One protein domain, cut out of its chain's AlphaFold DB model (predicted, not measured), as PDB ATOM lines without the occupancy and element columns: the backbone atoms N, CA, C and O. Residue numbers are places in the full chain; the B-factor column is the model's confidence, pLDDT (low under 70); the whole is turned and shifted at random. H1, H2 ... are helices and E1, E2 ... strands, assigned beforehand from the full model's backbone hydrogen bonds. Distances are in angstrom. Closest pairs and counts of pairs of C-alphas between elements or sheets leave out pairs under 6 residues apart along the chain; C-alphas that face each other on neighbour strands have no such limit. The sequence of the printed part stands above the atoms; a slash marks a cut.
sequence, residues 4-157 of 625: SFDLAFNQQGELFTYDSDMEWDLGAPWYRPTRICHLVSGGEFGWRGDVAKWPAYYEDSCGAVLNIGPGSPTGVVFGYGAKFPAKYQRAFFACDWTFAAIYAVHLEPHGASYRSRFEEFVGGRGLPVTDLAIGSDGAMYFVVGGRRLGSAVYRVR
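Overview. This is residues 4 to 157 of the 625 residues of the protein "Cytochrome c domain-containing protein" of Planctomycetaceae bacterium (UniProt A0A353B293). Three antiparallel sheets follow one another along the longest axis: E1 to E4, then the strongly twisted E5 to E8, then E9 to E11, with E1, E5 and E9 side by side where the sheets meet. The last two make a sandwich, partly face to face with strands crossed, H1 only grazes the sheet E5 to E8, and loops of residues 20 to 33 and 40 to 65 make the end beyond E3. The printed part has 154 residues with eleven named strands and one named helix, H1, between E5 and E6; the class is mostly strand, though only 73 residues are in named elements. It is compact, with a radius of gyration of the C-alphas of 15.7 A and spans of 45 by 38 by 22 A.

Arrangement. E1 (residues 4 to 9), E2 (15 to 19), E3 (34 to 39) and E4 (66 to 69) form a meander, each strand the antiparallel neighbour and hairpin partner of the one before. Pairs within hydrogen-bond range are N 8 and O 16, 3.0 A, N 17 and O 37, 3.1 A, and N 34 and O 69, 2.8 A. E5 (73 to 78) comes closest to E1 at the C-alphas of Gly 75 and Asp 6, 5.3 A. H1 (86 to 89) is too short for an O i to N i+4 pair; its one O i to N i+3 pair is within range. E6 (92 to 96), E7 (101 to 110) and E8 (113 to 123) form a second meander in the sheet E5 E6 E7 E8, with N 77 and O 93 at 2.9 A, N 94 and O 103 at 2.9 A, and N 106 and O 117 at 2.8 A. The closest C-alphas of E4 and E8 are Leu 66 and Ser 116, 5.9 A. E9 (129 to 134), E10 (140 to 144) and E11 (152 to 156) form a third meander, with N 133 and O 141 at 2.8 A and N 154 and O 142 at 2.8 A. This sheet and E5 E6 E7 E8 make a sandwich, two sheets face to face, the parts that face each other 8.9 A centre to centre and the strands of the one at 46 degrees to those of the other; Gly 75 and Asp 131 are the closest C-alphas of E5 and E9, 4.1 A.

Along the chain. E1 begins at C-alpha 4, (-3.851, 37.414, -26.487). E7 is 26.9 A long and E8 28.9 A, beginning at C-alpha 113, (10.041, 49.743, -20.881). E11 ends at C-alpha 156, (-5.654, 51.107, -46.914).

Size, cuts and confidence. The C-alphas farthest apart, Val 51 and Asp 137, are 47.7 A apart. The printed part has no cut. The links E2 to E3 and E3 to E4 are long. Mean pLDDT of the printed part is 91.0; no printed residue is under 70.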
ATOM      1  N   SER A   4      -4.616  36.626 -25.523       91.19
ATOM      2  CA  SER A   4      -3.851  37.414 -26.487       91.19
ATOM      3  C   SER A   4      -3.751  36.611 -27.785       91.19
ATOM      4  O   SER A   4      -3.255  35.484 -27.750       91.19
ATOM      5  N   PHE A   5      -4.245  37.148 -28.901       91.56
ATOM      6  CA  PHE A   5      -4.330  36.409 -30.171       91.56
ATOM      7  C   PHE A   5      -3.119  36.587 -31.083       91.56
ATOM      8  O   PHE A   5      -2.904  35.750 -31.955       91.56
ATOM      9  N   ASP A   6      -2.353  37.659 -30.893       96.75
ATOM     10  CA  ASP A   6      -1.274  38.028 -31.801       96.75
ATOM     11  C   ASP A   6      -0.159  38.812 -31.085       96.75
ATOM     12  O   ASP A   6      -0.319  39.259 -29.942       96.75
ATOM     13  N   LEU A   7       0.994  38.953 -31.735       97.12
ATOM     14  CA  LEU A   7       2.188  39.593 -31.196       97.12
ATOM     15  C   LEU A   7       3.014  40.280 -32.287       97.12
ATOM     16  O   LEU A   7       3.017  39.871 -33.441       97.12
ATOM     17  N   ALA A   8       3.765  41.318 -31.920       97.56
ATOM     18  CA  ALA A   8       4.694  41.955 -32.851       97.56
ATOM     19  C   ALA A   8       5.943  42.497 -32.154       97.56
ATOM     20  O   ALA A   8       5.902  42.905 -30.991       97.56
ATOM     21  N   PHE A   9       7.050  42.542 -32.895       95.94
ATOM     22  CA  PHE A   9       8.315  43.110 -32.437       95.94
ATOM     23  C   PHE A   9       8.498  44.534 -32.945       95.94
ATOM     24  O   PHE A   9       8.310  44.803 -34.134       95.94
ATOM     25  N   ASN A  10       8.926  45.432 -32.061       93.50
ATOM     26  CA  ASN A  10       9.381  46.746 -32.491       93.50
ATOM     27  C   ASN A  10      10.795  46.672 -33.109       93.50
ATOM     28  O   ASN A  10      11.479  45.650 -33.044       93.50
ATOM     29  N   GLN A  11      11.268  47.782 -33.676       89.69
ATOM     30  CA  GLN A  11      12.605  47.897 -34.280       89.69
ATOM     31  C   GLN A  11      13.769  47.619 -33.316       89.69
ATOM     32  O   GLN A  11      14.866  47.305 -33.769       89.69
ATOM     33  N   GLN A  12      13.556  47.740 -32.005       89.19
ATOM     34  CA  GLN A  12      14.561  47.441 -30.987       89.19
ATOM     35  C   GLN A  12      14.550  45.962 -30.564       89.19
ATOM     36  O   GLN A  12      15.399  45.566 -29.765       89.19
ATOM     37  N   GLY A  13      13.628  45.141 -31.081       92.19
ATOM     38  CA  GLY A  13      13.470  43.727 -30.725       92.19
ATOM     39  C   GLY A  13      12.634  43.484 -29.465       92.19
ATOM     40  O   GLY A  13      12.689  42.400 -28.898       92.19
ATOM     41  N   GLU A  14      11.885  44.483 -29.004       95.44
ATOM     42  CA  GLU A  14      10.954  44.350 -27.879       95.44
ATOM     43  C   GLU A  14       9.613  43.801 -28.368       95.44
ATOM     44  O   GLU A  14       9.118  44.213 -29.420       95.44
ATOM     45  N   LEU A  15       9.020  42.891 -27.599       97.56
ATOM     46  CA  LEU A  15       7.817  42.155 -27.977       97.56
ATOM     47  C   LEU A  15       6.561  42.782 -27.362       97.56
ATOM     48  O   LEU A  15       6.520  43.049 -26.164       97.56
ATOM     49  N   PHE A  16       5.511  42.969 -28.158       98.31
ATOM     50  CA  PHE A  16       4.235  43.521 -27.708       98.31
ATOM     51  C   PHE A  16       3.060  42.641 -28.106       98.31
ATOM     52  O   PHE A  16       3.112  41.922 -29.101       98.31
ATOM     53  N   THR A  17       1.981  42.739 -27.337       97.75
ATOM     54  CA  THR A  17       0.704  42.080 -27.619       97.75
ATOM     55  C   THR A  17      -0.468  42.947 -27.153       97.75
ATOM     56  O   THR A  17      -0.283  43.858 -26.336       97.75
ATOM     57  N   TYR A  18      -1.669  42.652 -27.652       96.75
ATOM     58  CA  TYR A  18      -2.928  43.220 -27.178       96.75
ATOM     59  C   TYR A  18      -3.708  42.123 -26.433       96.75
ATOM     60  O   TYR A  18      -4.245  41.198 -27.041       96.75
ATOM     61  N   ASP A  19      -3.723  42.195 -25.098       94.31
ATOM     62  CA  ASP A  19      -4.364  41.198 -24.229       94.31
ATOM     63  C   ASP A  19      -5.783  41.643 -23.872       94.31
ATOM     64  O   ASP A  19      -6.034  42.816 -23.566       94.31
ATOM     65  N   SER A  20      -6.710  40.689 -23.879       86.44
ATOM     66  CA  SER A  20      -8.077  40.917 -23.408       86.44
ATOM     67  C   SER A  20      -8.185  40.695 -21.902       86.44
ATOM     68  O   SER A  20      -7.372  39.996 -21.302       86.44
ATOM     69  N   ASP A  21      -9.219  41.248 -21.279       77.12
ATOM     70  CA  ASP A  21      -9.638  40.845 -19.935       77.12
ATOM     71  C   ASP A  21     -11.154  40.534 -19.952       77.12
ATOM     72  O   ASP A  21     -11.701  40.187 -20.996       77.12
ATOM     73  N   MET A  22     -11.823  40.547 -18.800       76.25
ATOM     74  CA  MET A  22     -13.237  40.247 -18.617       76.25
ATOM     75  C   MET A  22     -14.014  41.545 -18.375       76.25
ATOM     76  O   MET A  22     -14.115  42.021 -17.244       76.25
ATOM     77  N   GLU A  23     -14.606  42.109 -19.431       71.44
ATOM     78  CA  GLU A  23     -15.357  43.379 -19.385       71.44
ATOM     79  C   GLU A  23     -16.587  43.323 -18.473       71.44
ATOM     80  O   GLU A  23     -17.076  44.347 -17.997       71.44
ATOM     81  N   TRP A  24     -17.082  42.118 -18.194       75.00
ATOM     82  CA  TRP A  24     -18.203  41.892 -17.283       75.00
ATOM     83  C   TRP A  24     -17.891  42.292 -15.838       75.00
ATOM     84  O   TRP A  24     -18.826  42.577 -15.091       75.00
ATOM     85  N   ASP A  25     -16.608  42.388 -15.478       79.00
ATOM     86  CA  ASP A  25     -16.170  42.786 -14.141       79.00
ATOM     87  C   ASP A  25     -16.120  44.308 -13.953       79.00
ATOM     88  O   ASP A  25     -15.771  44.756 -12.864       79.00
ATOM     89  N   LEU A  26     -16.409  45.120 -14.982       79.25
ATOM     90  CA  LEU A  26     -16.266  46.580 -14.926       79.25
ATOM     91  C   LEU A  26     -16.863  47.163 -13.631       79.25
ATOM     92  O   LEU A  26     -17.979  46.842 -13.241       79.25
ATOM     93  N   GLY A  27     -16.117  48.027 -12.943       79.94
ATOM     94  CA  GLY A  27     -16.541  48.577 -11.649       79.94
ATOM     95  C   GLY A  27     -16.258  47.682 -10.436       79.94
ATOM     96  O   GLY A  27     -16.509  48.114  -9.319       79.94
ATOM     97  N   ALA A  28     -15.685  46.489 -10.612       87.25
ATOM     98  CA  ALA A  28     -15.158  45.676  -9.518       87.25
ATOM     99  C   ALA A  28     -13.644  45.914  -9.290       87.25
ATOM    100  O   ALA A  28     -12.921  46.260 -10.231       87.25
ATOM    101  N   PRO A  29     -13.107  45.680  -8.073       89.00
ATOM    102  CA  PRO A  29     -11.681  45.874  -7.742       89.00
ATOM    103  C   PRO A  29     -10.706  45.078  -8.612       89.00
ATOM    104  O   PRO A  29      -9.561  45.484  -8.855       89.00
ATOM    105  N   TRP A  30     -11.159  43.920  -9.076       87.81
ATOM    106  CA  TRP A  30     -10.381  43.004  -9.891       87.81
ATOM    107  C   TRP A  30     -10.490  43.298 -11.388       87.81
ATOM    108  O   TRP A  30      -9.649  42.809 -12.129       87.81
ATOM    109  N   TYR A  31     -11.401  44.156 -11.859       85.88
ATOM    110  CA  TYR A  31     -11.474  44.515 -13.280       85.88
ATOM    111  C   TYR A  31     -10.127  45.007 -13.827       85.88
ATOM    112  O   TYR A  31      -9.472  45.865 -13.221       85.88
ATOM    113  N   ARG A  32      -9.715  44.503 -14.993       84.44
ATOM    114  CA  ARG A  32      -8.714  45.146 -15.844       84.44
ATOM    115  C   ARG A  32      -9.344  45.373 -17.216       84.44
ATOM    116  O   ARG A  32     -10.186  44.590 -17.642       84.44
ATOM    117  N   PRO A  33      -8.976  46.458 -17.896       84.31
ATOM    118  CA  PRO A  33      -9.369  46.667 -19.278       84.31
ATOM    119  C   PRO A  33      -8.517  45.814 -20.227       84.31
ATOM    120  O   PRO A  33      -7.461  45.295 -19.848       84.31
ATOM    121  N   THR A  34      -8.947  45.754 -21.484       88.94
ATOM    122  CA  THR A  34      -8.068  45.383 -22.596       88.94
ATOM    123  C   THR A  34      -6.861  46.314 -22.628       88.94
ATOM    124  O   THR A  34      -6.934  47.496 -22.248       88.94
ATOM    125  N   ARG A  35      -5.709  45.764 -23.000       92.19
ATOM    126  CA  ARG A  35      -4.439  46.416 -22.691       92.19
ATOM    127  C   ARG A  35      -3.304  45.974 -23.594       92.19
ATOM    128  O   ARG A  35      -3.202  44.808 -23.966       92.19
ATOM    129  N   ILE A  36      -2.416  46.914 -23.881       96.25
ATOM    130  CA  ILE A  36      -1.174  46.653 -24.599       96.25
ATOM    131  C   ILE A  36      -0.111  46.275 -23.575       96.25
ATOM    132  O   ILE A  36       0.132  47.008 -22.608       96.25
ATOM    133  N   CYS A  37       0.527  45.130 -23.782       96.88
ATOM    134  CA  CYS A  37       1.555  44.600 -22.898       96.88
ATOM    135  C   CYS A  37       2.904  44.589 -23.616       96.88
ATOM    136  O   CYS A  37       3.004  44.082 -24.728       96.88
ATOM    137  N   HIS A  38       3.935  45.117 -22.956       97.75
ATOM    138  CA  HIS A  38       5.328  44.864 -23.315       97.75
ATOM    139  C   HIS A  38       5.746  43.546 -22.659       97.75
ATOM    140  O   HIS A  38       5.754  43.438 -21.430       97.75
ATOM    141  N   LEU A  39       6.020  42.534 -23.476       97.06
ATOM    142  CA  LEU A  39       6.359  41.188 -23.043       97.06
ATOM    143  C   LEU A  39       7.857  41.098 -22.743       97.06
ATOM    144  O   LEU A  39       8.690  41.193 -23.641       97.06
ATOM    145  N   VAL A  40       8.171  40.909 -21.464       95.88
ATOM    146  CA  VAL A  40       9.533  40.815 -20.924       95.88
ATOM    147  C   VAL A  40       9.795  39.413 -20.369       95.88
ATOM    148  O   VAL A  40       8.850  38.686 -20.040       95.88
ATOM    149  N   SER A  41      11.065  39.016 -20.257       96.62
ATOM    150  CA  SER A  41      11.422  37.674 -19.780       96.62
ATOM    151  C   SER A  41      10.944  37.455 -18.339       96.62
ATOM    152  O   SER A  41      11.136  38.306 -17.472       96.62
ATOM    153  N   GLY A  42      10.298  36.315 -18.074       93.88
ATOM    154  CA  GLY A  42       9.725  35.994 -16.760       93.88
ATOM    155  C   GLY A  42       8.490  36.819 -16.367       93.88
ATOM    156  O   GLY A  42       8.079  36.767 -15.209       93.88
ATOM    157  N   GLY A  43       7.900  37.589 -17.290       93.44
ATOM    158  CA  GLY A  43       6.814  38.519 -16.982       93.44
ATOM    159  C   GLY A  43       5.485  37.869 -16.564       93.44
ATOM    160  O   GLY A  43       4.954  36.997 -17.249       93.44
ATOM    161  N   GLU A  44       4.896  38.360 -15.467       92.25
ATOM    162  CA  GLU A  44       3.540  38.020 -15.004       92.25
ATOM    163  C   GLU A  44       2.599  39.217 -15.225       92.25
ATOM    164  O   GLU A  44       2.882  40.337 -14.807       92.25
ATOM    165  N   PHE A  45       1.451  38.993 -15.870       92.19
ATOM    166  CA  PHE A  45       0.487  40.042 -16.264       92.19
ATOM    167  C   PHE A  45      -0.831  39.986 -15.476       92.19
ATOM    168  O   PHE A  45      -1.787  40.719 -15.750       92.19
ATOM    169  N   GLY A  46      -0.892  39.090 -14.499       88.50
ATOM    170  CA  GLY A  46      -1.841  39.082 -13.403       88.50
ATOM    171  C   GLY A  46      -3.221  38.509 -13.684       88.50
ATOM    172  O   GLY A  46      -4.098  38.578 -12.824       88.50
ATOM    173  N   TRP A  47      -3.426  37.921 -14.862       87.19
ATOM    174  CA  TRP A  47      -4.679  37.234 -15.158       87.19
ATOM    175  C   TRP A  47      -4.835  35.986 -14.282       87.19
ATOM    176  O   TRP A  47      -3.959  35.121 -14.265       87.19
ATOM    177  N   ARG A  48      -5.970  35.898 -13.590       85.56
ATOM    178  CA  ARG A  48      -6.505  34.732 -12.876       85.56
ATOM    179  C   ARG A  48      -8.034  34.797 -13.000       85.56
ATOM    180  O   ARG A  48      -8.568  35.867 -13.291       85.56
ATOM    181  N   GLY A  49      -8.726  33.675 -12.813       72.50
ATOM    182  CA  GLY A  49     -10.190  33.643 -12.878       72.50
ATOM    183  C   GLY A  49     -10.857  34.387 -11.714       72.50
ATOM    184  O   GLY A  49     -10.322  34.406 -10.605       72.50
ATOM    185  N   ASP A  50     -12.040  34.953 -11.976       71.94
ATOM    186  CA  ASP A  50     -12.915  35.592 -10.980       71.94
ATOM    187  C   ASP A  50     -12.193  36.697 -10.163       71.94
ATOM    188  O   ASP A  50     -11.394  37.471 -10.699       71.94
ATOM    189  N   VAL A  51     -12.445  36.772  -8.856       80.81
ATOM    190  CA  VAL A  51     -11.889  37.771  -7.928       80.81
ATOM    191  C   VAL A  51     -10.388  37.619  -7.632       80.81
ATOM    192  O   VAL A  51      -9.815  38.445  -6.922       80.81
ATOM    193  N   ALA A  52      -9.724  36.576  -8.146       81.25
ATOM    194  CA  ALA A  52      -8.334  36.239  -7.810       81.25
ATOM    195  C   ALA A  52      -7.282  37.006  -8.635       81.25
ATOM    196  O   ALA A  52      -6.093  36.670  -8.599       81.25
ATOM    197  N   LYS A  53      -7.696  38.012  -9.414       84.56
ATOM    198  CA  LYS A  53      -6.805  38.765 -10.304       84.56
ATOM    199  C   LYS A  53      -5.680  39.442  -9.533       84.56
ATOM    200  O   LYS A  53      -5.888  40.191  -8.579       84.56
ATOM    201  N   TRP A  54      -4.470  39.233 -10.026       87.19
ATOM    202  CA  TRP A  54      -3.256  39.780  -9.448       87.19
ATOM    203  C   TRP A  54      -3.139  41.274  -9.815       87.19
ATOM    204  O   TRP A  54      -3.293  41.645 -10.986       87.19
ATOM    205  N   PRO A  55      -2.892  42.173  -8.852       90.75
ATOM    206  CA  PRO A  55      -2.735  43.596  -9.134       90.75
ATOM    207  C   PRO A  55      -1.519  43.938 -10.003       90.75
ATOM    208  O   PRO A  55      -0.431  43.390  -9.841       90.75
ATOM    209  N   ALA A  56      -1.693  44.903 -10.910       90.69
ATOM    210  CA  ALA A  56      -0.621  45.370 -11.794       90.69
ATOM    211  C   ALA A  56       0.487  46.133 -11.049       90.69
ATOM    212  O   ALA A  56       1.599  46.214 -11.551       90.69
ATOM    213  N   TYR A  57       0.182  46.687  -9.871       92.25
ATOM    214  CA  TYR A  57       1.128  47.441  -9.047       92.25
ATOM    215  C   TYR A  57       1.987  46.564  -8.131       92.25
ATOM    216  O   TYR A  57       2.879  47.090  -7.473       92.25
ATOM    217  N   TYR A  58       1.744  45.251  -8.054       94.38
ATOM    218  CA  TYR A  58       2.648  44.376  -7.309       94.38
ATOM    219  C   TYR A  58       4.022  44.374  -7.965       94.38
ATOM    220  O   TYR A  58       4.137  44.353  -9.188       94.38
ATOM    221  N   GLU A  59       5.072  44.380  -7.153       93.50
ATOM    222  CA  GLU A  59       6.443  44.431  -7.658       93.50
ATOM    223  C   GLU A  59       6.805  43.173  -8.465       93.50
ATOM    224  O   GLU A  59       7.640  43.220  -9.363       93.50
ATOM    225  N   ASP A  60       6.116  42.057  -8.212       93.50
ATOM    226  CA  ASP A  60       6.207  40.794  -8.950       93.50
ATOM    227  C   ASP A  60       5.169  40.643 -10.081       93.50
ATOM    228  O   ASP A  60       4.816  39.531 -10.465       93.50
ATOM    229  N   SER A  61       4.715  41.763 -10.650       93.38
ATOM    230  CA  SER A  61       3.849  41.854 -11.838       93.38
ATOM    231  C   SER A  61       4.453  42.833 -12.853       93.38
ATOM    232  O   SER A  61       5.142  43.766 -12.465       93.38
ATOM    233  N   CYS A  62       4.206  42.697 -14.154       91.25
ATOM    234  CA  CYS A  62       4.734  43.620 -15.171       91.25
ATOM    235  C   CYS A  62       3.768  44.772 -15.477       91.25
ATOM    236  O   CYS A  62       4.207  45.894 -15.723       91.25
ATOM    237  N   GLY A  63       2.457  44.541 -15.361       89.81
ATOM    238  CA  GLY A  63       1.437  45.517 -15.751       89.81
ATOM    239  C   GLY A  63       1.344  45.716 -17.271       89.81
ATOM    240  O   GLY A  63       1.854  44.918 -18.051       89.81
ATOM    241  N   ALA A  64       0.644  46.767 -17.695       92.62
ATOM    242  CA  ALA A  64       0.460  47.122 -19.103       92.62
ATOM    243  C   ALA A  64       1.161  48.443 -19.435       92.62
ATOM    244  O   ALA A  64       1.284  49.307 -18.568       92.62
ATOM    245  N   VAL A  65       1.566  48.616 -20.697       94.62
ATOM    246  CA  VAL A  65       2.078  49.905 -21.210       94.62
ATOM    247  C   VAL A  65       0.947  50.843 -21.638       94.62
ATOM    248  O   VAL A  65       1.153  52.053 -21.739       94.62
ATOM    249  N   LEU A  66      -0.246  50.280 -21.867       92.00
ATOM    250  CA  LEU A  66      -1.487  50.999 -22.131       92.00
ATOM    251  C   LEU A  66      -2.683  50.198 -21.641       92.00
ATOM    252  O   LEU A  66      -2.815  49.025 -21.976       92.00
ATOM    253  N   ASN A  67      -3.595  50.859 -20.944       89.56
ATOM    254  CA  ASN A  67      -4.954  50.370 -20.750       89.56
ATOM    255  C   ASN A  67      -5.850  51.089 -21.764       89.56
ATOM    256  O   ASN A  67      -5.893  52.317 -21.748       89.56
ATOM    257  N   ILE A  68      -6.530  50.345 -22.638       83.44
ATOM    258  CA  ILE A  68      -7.386  50.922 -23.688       83.44
ATOM    259  C   ILE A  68      -8.812  51.097 -23.168       83.44
ATOM    260  O   ILE A  68      -9.381  52.182 -23.259       83.44
ATOM    261  N   GLY A  69      -9.366  50.059 -22.543       78.31
ATOM    262  CA  GLY A  69     -10.738  50.072 -22.045       78.31
ATOM    263  C   GLY A  69     -11.426  48.727 -22.262       78.31
ATOM    264  O   GLY A  69     -10.742  47.714 -22.410       78.31
ATOM    265  N   PRO A  70     -12.763  48.673 -22.266       75.12
ATOM    266  CA  PRO A  70     -13.448  47.511 -22.824       75.12
ATOM    267  C   PRO A  70     -13.040  47.317 -24.289       75.12
ATOM    268  O   PRO A  70     -12.657  48.287 -24.938       75.12
ATOM    269  N   GLY A  71     -13.125  46.096 -24.813       80.19
ATOM    270  CA  GLY A  71     -12.760  45.827 -26.202       80.19
ATOM    271  C   GLY A  71     -12.785  44.345 -26.547       80.19
ATOM    272  O   GLY A  71     -13.268  43.520 -25.777       80.19
ATOM    273  N   SER A  72     -12.291  43.994 -27.728       87.94
ATOM    274  CA  SER A  72     -11.982  42.601 -28.078       87.94
ATOM    275  C   SER A  72     -10.736  42.552 -28.964       87.94
ATOM    276  O   SER A  72     -10.867  42.585 -30.189       87.94
ATOM    277  N   PRO A  73      -9.542  42.460 -28.354       93.88
ATOM    278  CA  PRO A  73      -8.264  42.325 -29.043       93.88
ATOM    279  C   PRO A  73      -8.239  41.199 -30.071       93.88
ATOM    280  O   PRO A  73      -8.709  40.094 -29.794       93.88
ATOM    281  N   THR A  74      -7.661  41.479 -31.237       95.38
ATOM    282  CA  THR A  74      -7.391  40.490 -32.291       95.38
ATOM    283  C   THR A  74      -5.978  40.693 -32.860       95.38
ATOM    284  O   THR A  74      -5.040  40.724 -32.064       95.38
ATOM    285  N   GLY A  75      -5.799  40.812 -34.181       97.44
ATOM    286  CA  GLY A  75      -4.486  40.972 -34.811       97.44
ATOM    287  C   GLY A  75      -3.791  42.297 -34.494       97.44
ATOM    288  O   GLY A  75      -4.430  43.316 -34.193       97.44
ATOM    289  N   VAL A  76      -2.461  42.280 -34.558       98.44
ATOM    290  CA  VAL A  76      -1.592  43.427 -34.290       98.44
ATOM    291  C   VAL A  76      -0.412  43.468 -35.263       98.44
ATOM    292  O   VAL A  76       0.142  42.446 -35.641       98.44
ATOM    293  N   VAL A  77       0.051  44.658 -35.651       98.19
ATOM    294  CA  VAL A  77       1.254  44.784 -36.495       98.19
ATOM    295  C   VAL A  77       1.946  46.123 -36.285       98.19
ATOM    296  O   VAL A  77       1.297  47.134 -36.034       98.19
ATOM    297  N   PHE A  78       3.266  46.182 -36.440       97.75
ATOM    298  CA  PHE A  78       3.949  47.469 -36.578       97.75
ATOM    299  C   PHE A  78       3.851  48.000 -38.011       97.75
ATOM    300  O   PHE A  78       3.961  47.247 -38.975       97.75
ATOM    301  N   GLY A  79       3.715  49.318 -38.163       96.75
ATOM    302  CA  GLY A  79       3.589  50.001 -39.457       96.75
ATOM    303  C   GLY A  79       4.827  50.008 -40.359       96.75
ATOM    304  O   GLY A  79       4.886  50.792 -41.309       96.75
ATOM    305  N   TYR A  80       5.840  49.193 -40.073       94.81
ATOM    306  CA  TYR A  80       7.104  49.210 -40.800       94.81
ATOM    307  C   TYR A  80       6.903  48.856 -42.279       94.81
ATOM    308  O   TYR A  80       6.176  47.929 -42.621       94.81
ATOM    309  N   GLY A  81       7.546  49.619 -43.168       94.00
ATOM    310  CA  GLY A  81       7.415  49.456 -44.620       94.00
ATOM    311  C   GLY A  81       6.162  50.094 -45.230       94.00
ATOM    312  O   GLY A  81       6.055  50.153 -46.457       94.00
ATOM    313  N   ALA A  82       5.238  50.620 -44.419       97.44
ATOM    314  CA  ALA A  82       4.056  51.296 -44.933       97.44
ATOM    315  C   ALA A  82       4.428  52.631 -45.595       97.44
ATOM    316  O   ALA A  82       5.214  53.415 -45.061       97.44
ATOM    317  N   LYS A  83       3.789  52.958 -46.719       97.88
ATOM    318  CA  LYS A  83       3.841  54.287 -47.347       97.88
ATOM    319  C   LYS A  83       2.854  55.228 -46.661       97.88
ATOM    320  O   LYS A  83       1.955  55.779 -47.294       97.88
ATOM    321  N   PHE A  84       2.999  55.358 -45.349       97.81
ATOM    322  CA  PHE A  84       2.222  56.245 -44.487       97.81
ATOM    323  C   PHE A  84       3.126  57.345 -43.911       97.81
ATOM    324  O   PHE A  84       4.350  57.198 -43.937       97.81
ATOM    325  N   PRO A  85       2.562  58.435 -43.364       97.31
ATOM    326  CA  PRO A  85       3.328  59.413 -42.599       97.31
ATOM    327  C   PRO A  85       4.182  58.764 -41.506       97.31
ATOM    328  O   PRO A  85       3.804  57.744 -40.920       97.31
ATOM    329  N   ALA A  86       5.317  59.388 -41.181       94.94
ATOM    330  CA  ALA A  86       6.319  58.837 -40.267       94.94
ATOM    331  C   ALA A  86       5.755  58.344 -38.919       94.94
ATOM    332  O   ALA A  86       6.201  57.315 -38.408       94.94
ATOM    333  N   LYS A  87       4.748  59.031 -38.354       94.69
ATOM    334  CA  LYS A  87       4.105  58.614 -37.094       94.69
ATOM    335  C   LYS A  87       3.428  57.242 -37.194       94.69
ATOM    336  O   LYS A  87       3.503  56.458 -36.259       94.69
ATOM    337  N   TYR A  88       2.831  56.924 -38.339       97.12
ATOM    338  CA  TYR A  88       2.124  55.666 -38.571       97.12
ATOM    339  C   TYR A  88       3.061  54.542 -38.996       97.12
ATOM    340  O   TYR A  88       2.815  53.393 -38.649       97.12
ATOM    341  N   GLN A  89       4.176  54.859 -39.660       96.31
ATOM    342  CA  GLN A  89       5.225  53.864 -39.900       96.31
ATOM    343  C   GLN A  89       5.824  53.323 -38.594       96.31
ATOM    344  O   GLN A  89       6.299  52.194 -38.550       96.31
ATOM    345  N   ARG A  90       5.810  54.129 -37.525       93.88
ATOM    346  CA  ARG A  90       6.323  53.764 -36.194       93.88
ATOM    347  C   ARG A  90       5.254  53.222 -35.247       93.88
ATOM    348  O   ARG A  90       5.604  52.763 -34.163       93.88
ATOM    349  N   ALA A  91       3.982  53.302 -35.627       96.88
ATOM    350  CA  ALA A  91       2.880  52.913 -34.764       96.88
ATOM    351  C   ALA A  91       2.775  51.387 -34.645       96.88
ATOM    352  O   ALA A  91       3.039  50.648 -35.598       96.88
ATOM    353  N   PHE A  92       2.352  50.940 -33.467       98.19
ATOM    354  CA  PHE A  92       1.839  49.600 -33.229       98.19
ATOM    355  C   PHE A  92       0.333  49.616 -33.498       98.19
ATOM    356  O   PHE A  92      -0.429  50.229 -32.753       98.19
ATOM    357  N   PHE A  93      -0.098  49.008 -34.593       98.50
ATOM    358  CA  PHE A  93      -1.506  48.903 -34.933       98.50
ATOM    359  C   PHE A  93      -2.143  47.725 -34.205       98.50
ATOM    360  O   PHE A  93      -1.603  46.623 -34.238       98.50
ATOM    361  N   ALA A  94      -3.289  47.959 -33.570       97.62
ATOM    362  CA  ALA A  94      -4.007  46.953 -32.796       97.62
ATOM    363  C   ALA A  94      -5.487  46.913 -33.193       97.62
ATOM    364  O   ALA A  94      -6.172  47.936 -33.132       97.62
ATOM    365  N   CYS A  95      -5.978  45.742 -33.604       96.44
ATOM    366  CA  CYS A  95      -7.370  45.547 -33.998       96.44
ATOM    367  C   CYS A  95      -8.278  45.270 -32.799       96.44
ATOM    368  O   CYS A  95      -7.991  44.411 -31.960       96.44
ATOM    369  N   ASP A  96      -9.425  45.946 -32.777       91.44
ATOM    370  CA  ASP A  96     -10.515  45.720 -31.841       91.44
ATOM    371  C   ASP A  96     -11.783  45.269 -32.573       91.44
ATOM    372  O   ASP A  96     -12.428  46.026 -33.308       91.44
ATOM    373  N   TRP A  97     -12.155  44.013 -32.342       89.56
ATOM    374  CA  TRP A  97     -13.313  43.390 -32.972       89.56
ATOM    375  C   TRP A  97     -14.644  43.923 -32.427       89.56
ATOM    376  O   TRP A  97     -15.629  43.994 -33.163       89.56
ATOM    377  N   THR A  98     -14.694  44.312 -31.147       79.31
ATOM    378  CA  THR A  98     -15.918  44.821 -30.508       79.31
ATOM    379  C   THR A  98     -16.275  46.192 -31.061       79.31
ATOM    380  O   THR A  98     -17.445  46.432 -31.357       79.31
ATOM    381  N   PHE A  99     -15.278  47.061 -31.220       79.12
ATOM    382  CA  PHE A  99     -15.467  48.437 -31.684       79.12
ATOM    383  C   PHE A  99     -15.296  48.633 -33.184       79.12
ATOM    384  O   PHE A  99     -15.418  49.758 -33.660       79.12
ATOM    385  N   ALA A 100     -15.035  47.555 -33.927       86.88
ATOM    386  CA  ALA A 100     -14.841  47.615 -35.369       86.88
ATOM    387  C   ALA A 100     -13.771  48.653 -35.774       86.88
ATOM    388  O   ALA A 100     -13.960  49.445 -36.704       86.88
ATOM    389  N   ALA A 101     -12.663  48.673 -35.025       88.81
ATOM    390  CA  ALA A 101     -11.651  49.720 -35.101       88.81
ATOM    391  C   ALA A 101     -10.224  49.161 -35.090       88.81
ATOM    392  O   ALA A 101      -9.916  48.178 -34.423       88.81
ATOM    393  N   ILE A 102      -9.333  49.839 -35.808       95.81
ATOM    394  CA  ILE A 102      -7.884  49.669 -35.739       95.81
ATOM    395  C   ILE A 102      -7.329  50.884 -35.004       95.81
ATOM    396  O   ILE A 102      -7.497  52.019 -35.460       95.81
ATOM    397  N   TYR A 103      -6.648  50.659 -33.887       95.62
ATOM    398  CA  TYR A 103      -5.952  51.704 -33.142       95.62
ATOM    399  C   TYR A 103      -4.508  51.827 -33.615       95.62
ATOM    400  O   TYR A 103      -3.834  50.818 -33.786       95.62
ATOM    401  N   ALA A 104      -4.012  53.054 -33.778       97.25
ATOM    402  CA  ALA A 104      -2.584  53.333 -33.893       97.25
ATOM    403  C   ALA A 104      -2.031  53.672 -32.504       97.25
ATOM    404  O   ALA A 104      -2.302  54.746 -31.963       97.25
ATOM    405  N   VAL A 105      -1.263  52.754 -31.920       97.31
ATOM    406  CA  VAL A 105      -0.604  52.923 -30.623       97.31
ATOM    407  C   VAL A 105       0.798  53.488 -30.841       97.31
ATOM    408  O   VAL A 105       1.649  52.891 -31.499       97.31
ATOM    409  N   HIS A 106       1.047  54.655 -30.260       95.81
ATOM    410  CA  HIS A 106       2.318  55.367 -30.329       95.81
ATOM    411  C   HIS A 106       3.126  55.073 -29.065       95.81
ATOM    412  O   HIS A 106       2.773  55.539 -27.978       95.81
ATOM    413  N   LEU A 107       4.184  54.273 -29.214       94.38
ATOM    414  CA  LEU A 107       5.073  53.872 -28.123       94.38
ATOM    415  C   LEU A 107       6.111  54.961 -27.822       94.38
ATOM    416  O   LEU A 107       6.760  55.483 -28.727       94.38
ATOM    417  N   GLU A 108       6.310  55.247 -26.540       92.56
ATOM    418  CA  GLU A 108       7.290  56.205 -26.030       92.56
ATOM    419  C   GLU A 108       8.228  55.502 -25.041       92.56
ATOM    420  O   GLU A 108       7.750  54.973 -24.031       92.56
ATOM    421  N   PRO A 109       9.549  55.459 -25.301       93.06
ATOM    422  CA  PRO A 109      10.507  54.879 -24.366       93.06
ATOM    423  C   PRO A 109      10.406  55.523 -22.979       93.06
ATOM    424  O   PRO A 109      10.412  56.747 -22.848       93.06
ATOM    425  N   HIS A 110      10.335  54.699 -21.938       93.38
ATOM    426  CA  HIS A 110      10.289  55.143 -20.550       93.38
ATOM    427  C   HIS A 110      11.077  54.162 -19.685       93.38
ATOM    428  O   HIS A 110      10.562  53.114 -19.276       93.38
ATOM    429  N   GLY A 111      12.339  54.520 -19.435       94.31
ATOM    430  CA  GLY A 111      13.299  53.641 -18.786       94.31
ATOM    431  C   GLY A 111      13.502  52.345 -19.582       94.31
ATOM    432  O   GLY A 111      13.618  52.384 -20.808       94.31
ATOM    433  N   ALA A 112      13.508  51.191 -18.924       96.06
ATOM    434  CA  ALA A 112      13.685  49.889 -19.566       96.06
ATOM    435  C   ALA A 112      12.393  49.306 -20.183       96.06
ATOM    436  O   ALA A 112      12.367  48.139 -20.582       96.06
ATOM    437  N   SER A 113      11.322  50.101 -20.265       95.44
ATOM    438  CA  SER A 113      10.041  49.743 -20.881       95.44
ATOM    439  C   SER A 113       9.459  50.944 -21.648       95.44
ATOM    440  O   SER A 113      10.196  51.818 -22.107       95.44
ATOM    441  N   TYR A 114       8.137  50.981 -21.825       95.06
ATOM    442  CA  TYR A 114       7.436  51.976 -22.628       95.06
ATOM    443  C   TYR A 114       6.217  52.545 -21.901       95.06
ATOM    444  O   TYR A 114       5.546  51.860 -21.128       95.06
ATOM    445  N   ARG A 115       5.906  53.803 -22.203       92.38
ATOM    446  CA  ARG A 115       4.564  54.379 -22.075       92.38
ATOM    447  C   ARG A 115       3.959  54.493 -23.464       92.38
ATOM    448  O   ARG A 115       4.657  54.350 -24.465       92.38
ATOM    449  N   SER A 116       2.659  54.732 -23.545       92.44
ATOM    450  CA  SER A 116       2.036  54.924 -24.849       92.44
ATOM    451  C   SER A 116       0.743  55.715 -24.785       92.44
ATOM    452  O   SER A 116       0.122  55.869 -23.732       92.44
ATOM    453  N   ARG A 117       0.361  56.215 -25.956       90.94
ATOM    454  CA  ARG A 117      -0.956  56.775 -26.260       90.94
ATOM    455  C   ARG A 117      -1.483  56.109 -27.521       90.94
ATOM    456  O   ARG A 117      -0.705  55.532 -28.275       90.94
ATOM    457  N   PHE A 118      -2.772  56.235 -27.786       91.69
ATOM    458  CA  PHE A 118      -3.359  55.706 -29.009       91.69
ATOM    459  C   PHE A 118      -4.325  56.698 -29.644       91.69
ATOM    460  O   PHE A 118      -4.835  57.597 -28.974       91.69
ATOM    461  N   GLU A 119      -4.553  56.528 -30.940       90.94
ATOM    462  CA  GLU A 119      -5.613  57.185 -31.702       90.94
ATOM    463  C   GLU A 119      -6.356  56.143 -32.549       90.94
ATOM    464  O   GLU A 119      -5.792  55.103 -32.903       90.94
ATOM    465  N   GLU A 120      -7.624  56.398 -32.867       89.56
ATOM    466  CA  GLU A 120      -8.324  55.608 -33.883       89.56
ATOM    467  C   GLU A 120      -7.684  55.882 -35.248       89.56
ATOM    468  O   GLU A 120      -7.542  57.035 -35.655       89.56
ATOM    469  N   PHE A 121      -7.285  54.820 -35.946       94.06
ATOM    470  CA  PHE A 121      -6.696  54.909 -37.279       94.06
ATOM    471  C   PHE A 121      -7.731  54.624 -38.368       94.06
ATOM    472  O   PHE A 121      -7.925  55.427 -39.278       94.06
ATOM    473  N   VAL A 122      -8.422  53.488 -38.254       91.38
ATOM    474  CA  VAL A 122      -9.520  53.078 -39.137       91.38
ATOM    475  C   VAL A 122     -10.674  52.621 -38.260       91.38
ATOM    476  O   VAL A 122     -10.458  51.859 -37.326       91.38
ATOM    477  N   GLY A 123     -11.892  53.048 -38.573       86.44
ATOM    478  CA  GLY A 123     -13.101  52.623 -37.877       86.44
ATOM    479  C   GLY A 123     -14.329  52.821 -38.757       86.44
ATOM    480  O   GLY A 123     -14.325  53.665 -39.660       86.44
ATOM    481  N   GLY A 124     -15.374  52.028 -38.531       74.25
ATOM    482  CA  GLY A 124     -16.625  52.159 -39.274       74.25
ATOM    483  C   GLY A 124     -17.636  51.051 -38.994       74.25
ATOM    484  O   GLY A 124     -17.295  49.979 -38.497       74.25
ATOM    485  N   ARG A 125     -18.903  51.308 -39.346       72.62
ATOM    486  CA  ARG A 125     -19.989  50.335 -39.158       72.62
ATOM    487  C   ARG A 125     -19.749  49.076 -39.999       72.62
ATOM    488  O   ARG A 125     -19.428  49.165 -41.183       72.62
ATOM    489  N   GLY A 126     -19.950  47.906 -39.398       73.62
ATOM    490  CA  GLY A 126     -19.812  46.604 -40.043       73.62
ATOM    491  C   GLY A 126     -18.369  46.218 -40.372       73.62
ATOM    492  O   GLY A 126     -18.164  45.457 -41.316       73.62
ATOM    493  N   LEU A 127     -17.383  46.732 -39.622       85.25
ATOM    494  CA  LEU A 127     -15.959  46.406 -39.773       85.25
ATOM    495  C   LEU A 127     -15.391  45.615 -38.576       85.25
ATOM    496  O   LEU A 127     -14.438  46.082 -37.961       85.25
ATOM    497  N   PRO A 128     -15.928  44.434 -38.209       88.00
ATOM    498  CA  PRO A 128     -15.363  43.618 -37.136       88.00
ATOM    499  C   PRO A 128     -13.968  43.106 -37.533       88.00
ATOM    500  O   PRO A 128     -13.836  42.031 -38.120       88.00
ATOM    501  N   VAL A 129     -12.939  43.915 -37.283       93.25
ATOM    502  CA  VAL A 129     -11.557  43.666 -37.702       93.25
ATOM    503  C   VAL A 129     -10.966  42.498 -36.927       93.25
ATOM    504  O   VAL A 129     -11.162  42.391 -35.717       93.25
ATOM    505  N   THR A 130     -10.280  41.603 -37.636       94.44
ATOM    506  CA  THR A 130      -9.720  40.377 -37.048       94.44
ATOM    507  C   THR A 130      -8.212  40.266 -37.206       94.44
ATOM    508  O   THR A 130      -7.571  39.706 -36.327       94.44
ATOM    509  N   ASP A 131      -7.641  40.757 -38.306       96.88
ATOM    510  CA  ASP A 131      -6.195  40.694 -38.544       96.88
ATOM    511  C   ASP A 131      -5.749  41.714 -39.604       96.88
ATOM    512  O   ASP A 131      -6.579  42.205 -40.381       96.88
ATOM    513  N   LEU A 132      -4.457  42.045 -39.632       97.88
ATOM    514  CA  LEU A 132      -3.867  43.048 -40.515       97.88
ATOM    515  C   LEU A 132      -2.380  42.807 -40.814       97.88
ATOM    516  O   LEU A 132      -1.631  42.278 -40.006       97.88
ATOM    517  N   ALA A 133      -1.925  43.288 -41.970       98.00
ATOM    518  CA  ALA A 133      -0.524  43.243 -42.376       98.00
ATOM    519  C   ALA A 133      -0.146  44.443 -43.255       98.00
ATOM    520  O   ALA A 133      -0.985  45.017 -43.954       98.00
ATOM    521  N   ILE A 134       1.139  44.799 -43.265       98.06
ATOM    522  CA  ILE A 134       1.694  45.757 -44.228       98.06
ATOM    523  C   ILE A 134       2.192  44.993 -45.459       98.06
ATOM    524  O   ILE A 134       3.054  44.123 -45.362       98.06
ATOM    525  N   GLY A 135       1.628  45.309 -46.623       97.12
ATOM    526  CA  GLY A 135       1.997  44.719 -47.904       97.12
ATOM    527  C   GLY A 135       3.314  45.269 -48.454       97.12
ATOM    528  O   GLY A 135       3.738  46.378 -48.131       97.12
ATOM    529  N   SER A 136       3.944  44.516 -49.360       96.00
ATOM    530  CA  SER A 136       5.192  44.915 -50.034       96.00
ATOM    531  C   SER A 136       5.048  46.151 -50.931       96.00
ATOM    532  O   SER A 136       6.036  46.789 -51.291       96.00
ATOM    533  N   ASP A 137       3.820  46.523 -51.283       96.75
ATOM    534  CA  ASP A 137       3.492  47.756 -51.997       96.75
ATOM    535  C   ASP A 137       3.474  49.002 -51.087       96.75
ATOM    536  O   ASP A 137       3.418  50.132 -51.596       96.75
ATOM    537  N   GLY A 138       3.547  48.799 -49.767       97.12
ATOM    538  CA  GLY A 138       3.460  49.812 -48.721       97.12
ATOM    539  C   GLY A 138       2.032  50.132 -48.268       97.12
ATOM    540  O   GLY A 138       1.846  51.110 -47.546       97.12
ATOM    541  N   ALA A 139       1.017  49.376 -48.696       98.19
ATOM    542  CA  ALA A 139      -0.352  49.516 -48.200       98.19
ATOM    543  C   ALA A 139      -0.582  48.640 -46.958       98.19
ATOM    544  O   ALA A 139       0.058  47.605 -46.798       98.19
ATOM    545  N   MET A 140      -1.534  49.014 -46.103       98.56
ATOM    546  CA  MET A 140      -2.035  48.107 -45.064       98.56
ATOM    547  C   MET A 140      -3.197  47.292 -45.629       98.56
ATOM    548  O   MET A 140      -4.093  47.845 -46.265       98.56
ATOM    549  N   TYR A 141      -3.200  45.993 -45.369       98.31
ATOM    550  CA  TYR A 141      -4.306  45.092 -45.650       98.31
ATOM    551  C   TYR A 141      -4.890  44.621 -44.330       98.31
ATOM    552  O   TYR A 141      -4.132  44.271 -43.434       98.31
ATOM    553  N   PHE A 142      -6.211  44.606 -44.202       97.62
ATOM    554  CA  PHE A 142      -6.864  44.046 -43.023       97.62
ATOM    555  C   PHE A 142      -8.077  43.218 -43.414       97.62
ATOM    556  O   PHE A 142      -8.690  43.436 -44.464       97.62
ATOM    557  N   VAL A 143      -8.414  42.261 -42.563       96.38
ATOM    558  CA  VAL A 143      -9.566  41.383 -42.729       96.38
ATOM    559  C   VAL A 143     -10.623  41.673 -41.677       96.38
ATOM    560  O   VAL A 143     -10.321  42.067 -40.549       96.38
ATOM    561  N   VAL A 144     -11.878  41.485 -42.071       94.06
ATOM    562  CA  VAL A 144     -13.034  41.541 -41.173       94.06
ATOM    563  C   VAL A 144     -13.759  40.205 -41.176       94.06
ATOM    564  O   VAL A 144     -13.711  39.475 -42.169       94.06
ATOM    565  N   GLY A 145     -14.484  39.914 -40.099       89.12
ATOM    566  CA  GLY A 145     -15.344  38.739 -40.005       89.12
ATOM    567  C   GLY A 145     -15.350  38.142 -38.604       89.12
ATOM    568  O   GLY A 145     -15.487  38.854 -37.610       89.12
ATOM    569  N   GLY A 146     -15.222  36.819 -38.523       83.44
ATOM    570  CA  GLY A 146     -15.309  36.072 -37.266       83.44
ATOM    571  C   GLY A 146     -16.752  35.774 -36.846       83.44
ATOM    572  O   GLY A 146     -17.705  36.342 -37.367       83.44
ATOM    573  N   ARG A 147     -16.930  34.814 -35.928       77.69
ATOM    574  CA  ARG A 147     -18.247  34.382 -35.403       77.69
ATOM    575  C   ARG A 147     -19.308  34.097 -36.482       77.69
ATOM    576  O   ARG A 147     -20.485  34.382 -36.291       77.69
ATOM    577  N   ARG A 148     -18.882  33.489 -37.599       75.31
ATOM    578  CA  ARG A 148     -19.719  33.128 -38.766       75.31
ATOM    579  C   ARG A 148     -20.312  34.327 -39.524       75.31
ATOM    580  O   ARG A 148     -21.253  34.150 -40.292       75.31
ATOM    581  N   LEU A 149     -19.750  35.522 -39.343       75.56
ATOM    582  CA  LEU A 149     -20.075  36.701 -40.144       75.56
ATOM    583  C   LEU A 149     -19.414  36.648 -41.523       75.56
ATOM    584  O   LEU A 149     -18.376  36.008 -41.714       75.56
ATOM    585  N   GLY A 150     -20.003  37.367 -42.482       77.81
ATOM    586  CA  GLY A 150     -19.400  37.568 -43.798       77.81
ATOM    587  C   GLY A 150     -18.007  38.193 -43.681       77.81
ATOM    588  O   GLY A 150     -17.805  39.119 -42.898       77.81
ATOM    589  N   SER A 151     -17.049  37.675 -44.451       88.88
ATOM    590  CA  SER A 151     -15.648  38.113 -44.410       88.88
ATOM    591  C   SER A 151     -15.284  38.962 -45.627       88.88
ATOM    592  O   SER A 151     -15.827  38.760 -46.715       88.88
ATOM    593  N   ALA A 152     -14.360  39.906 -45.452       92.56
ATOM    594  CA  ALA A 152     -13.822  40.730 -46.534       92.56
ATOM    595  C   ALA A 152     -12.372  41.143 -46.246       92.56
ATOM    596  O   ALA A 152     -11.952  41.180 -45.090       92.56
ATOM    597  N   VAL A 153     -11.632  41.474 -47.309       96.12
ATOM    598  CA  VAL A 153     -10.276  42.036 -47.240       96.12
ATOM    599  C   VAL A 153     -10.327  43.488 -47.700       96.12
ATOM    600  O   VAL A 153     -10.840  43.785 -48.780       96.12
ATOM    601  N   TYR A 154      -9.763  44.385 -46.903       97.12
ATOM    602  CA  TYR A 154      -9.653  45.807 -47.197       97.12
ATOM    603  C   TYR A 154      -8.197  46.186 -47.441       97.12
ATOM    604  O   TYR A 154      -7.287  45.597 -46.861       97.12
ATOM    605  N   ARG A 155      -7.981  47.200 -48.284       97.50
ATOM    606  CA  ARG A 155      -6.667  47.792 -48.558       97.50
ATOM    607  C   ARG A 155      -6.702  49.279 -48.233       97.50
ATOM    608  O   ARG A 155      -7.509  50.015 -48.797       97.50
ATOM    609  N   VAL A 156      -5.789  49.724 -47.380       97.44
ATOM    610  CA  VAL A 156      -5.654  51.107 -46.914       97.44
ATOM    611  C   VAL A 156      -4.392  51.721 -47.506       97.44
ATOM    612  O   VAL A 156      -3.296  51.169 -47.392       97.44
ATOM    613  N   ARG A 157      -4.544  52.884 -48.146       96.94
ATOM    614  CA  ARG A 157      -3.450  53.667 -48.732       96.94
ATOM    615  C   ARG A 157      -3.559  55.112 -48.272       96.94
ATOM    616  O   ARG A 157      -4.655  55.662 -48.258       96.94
TER     617      ARG A 157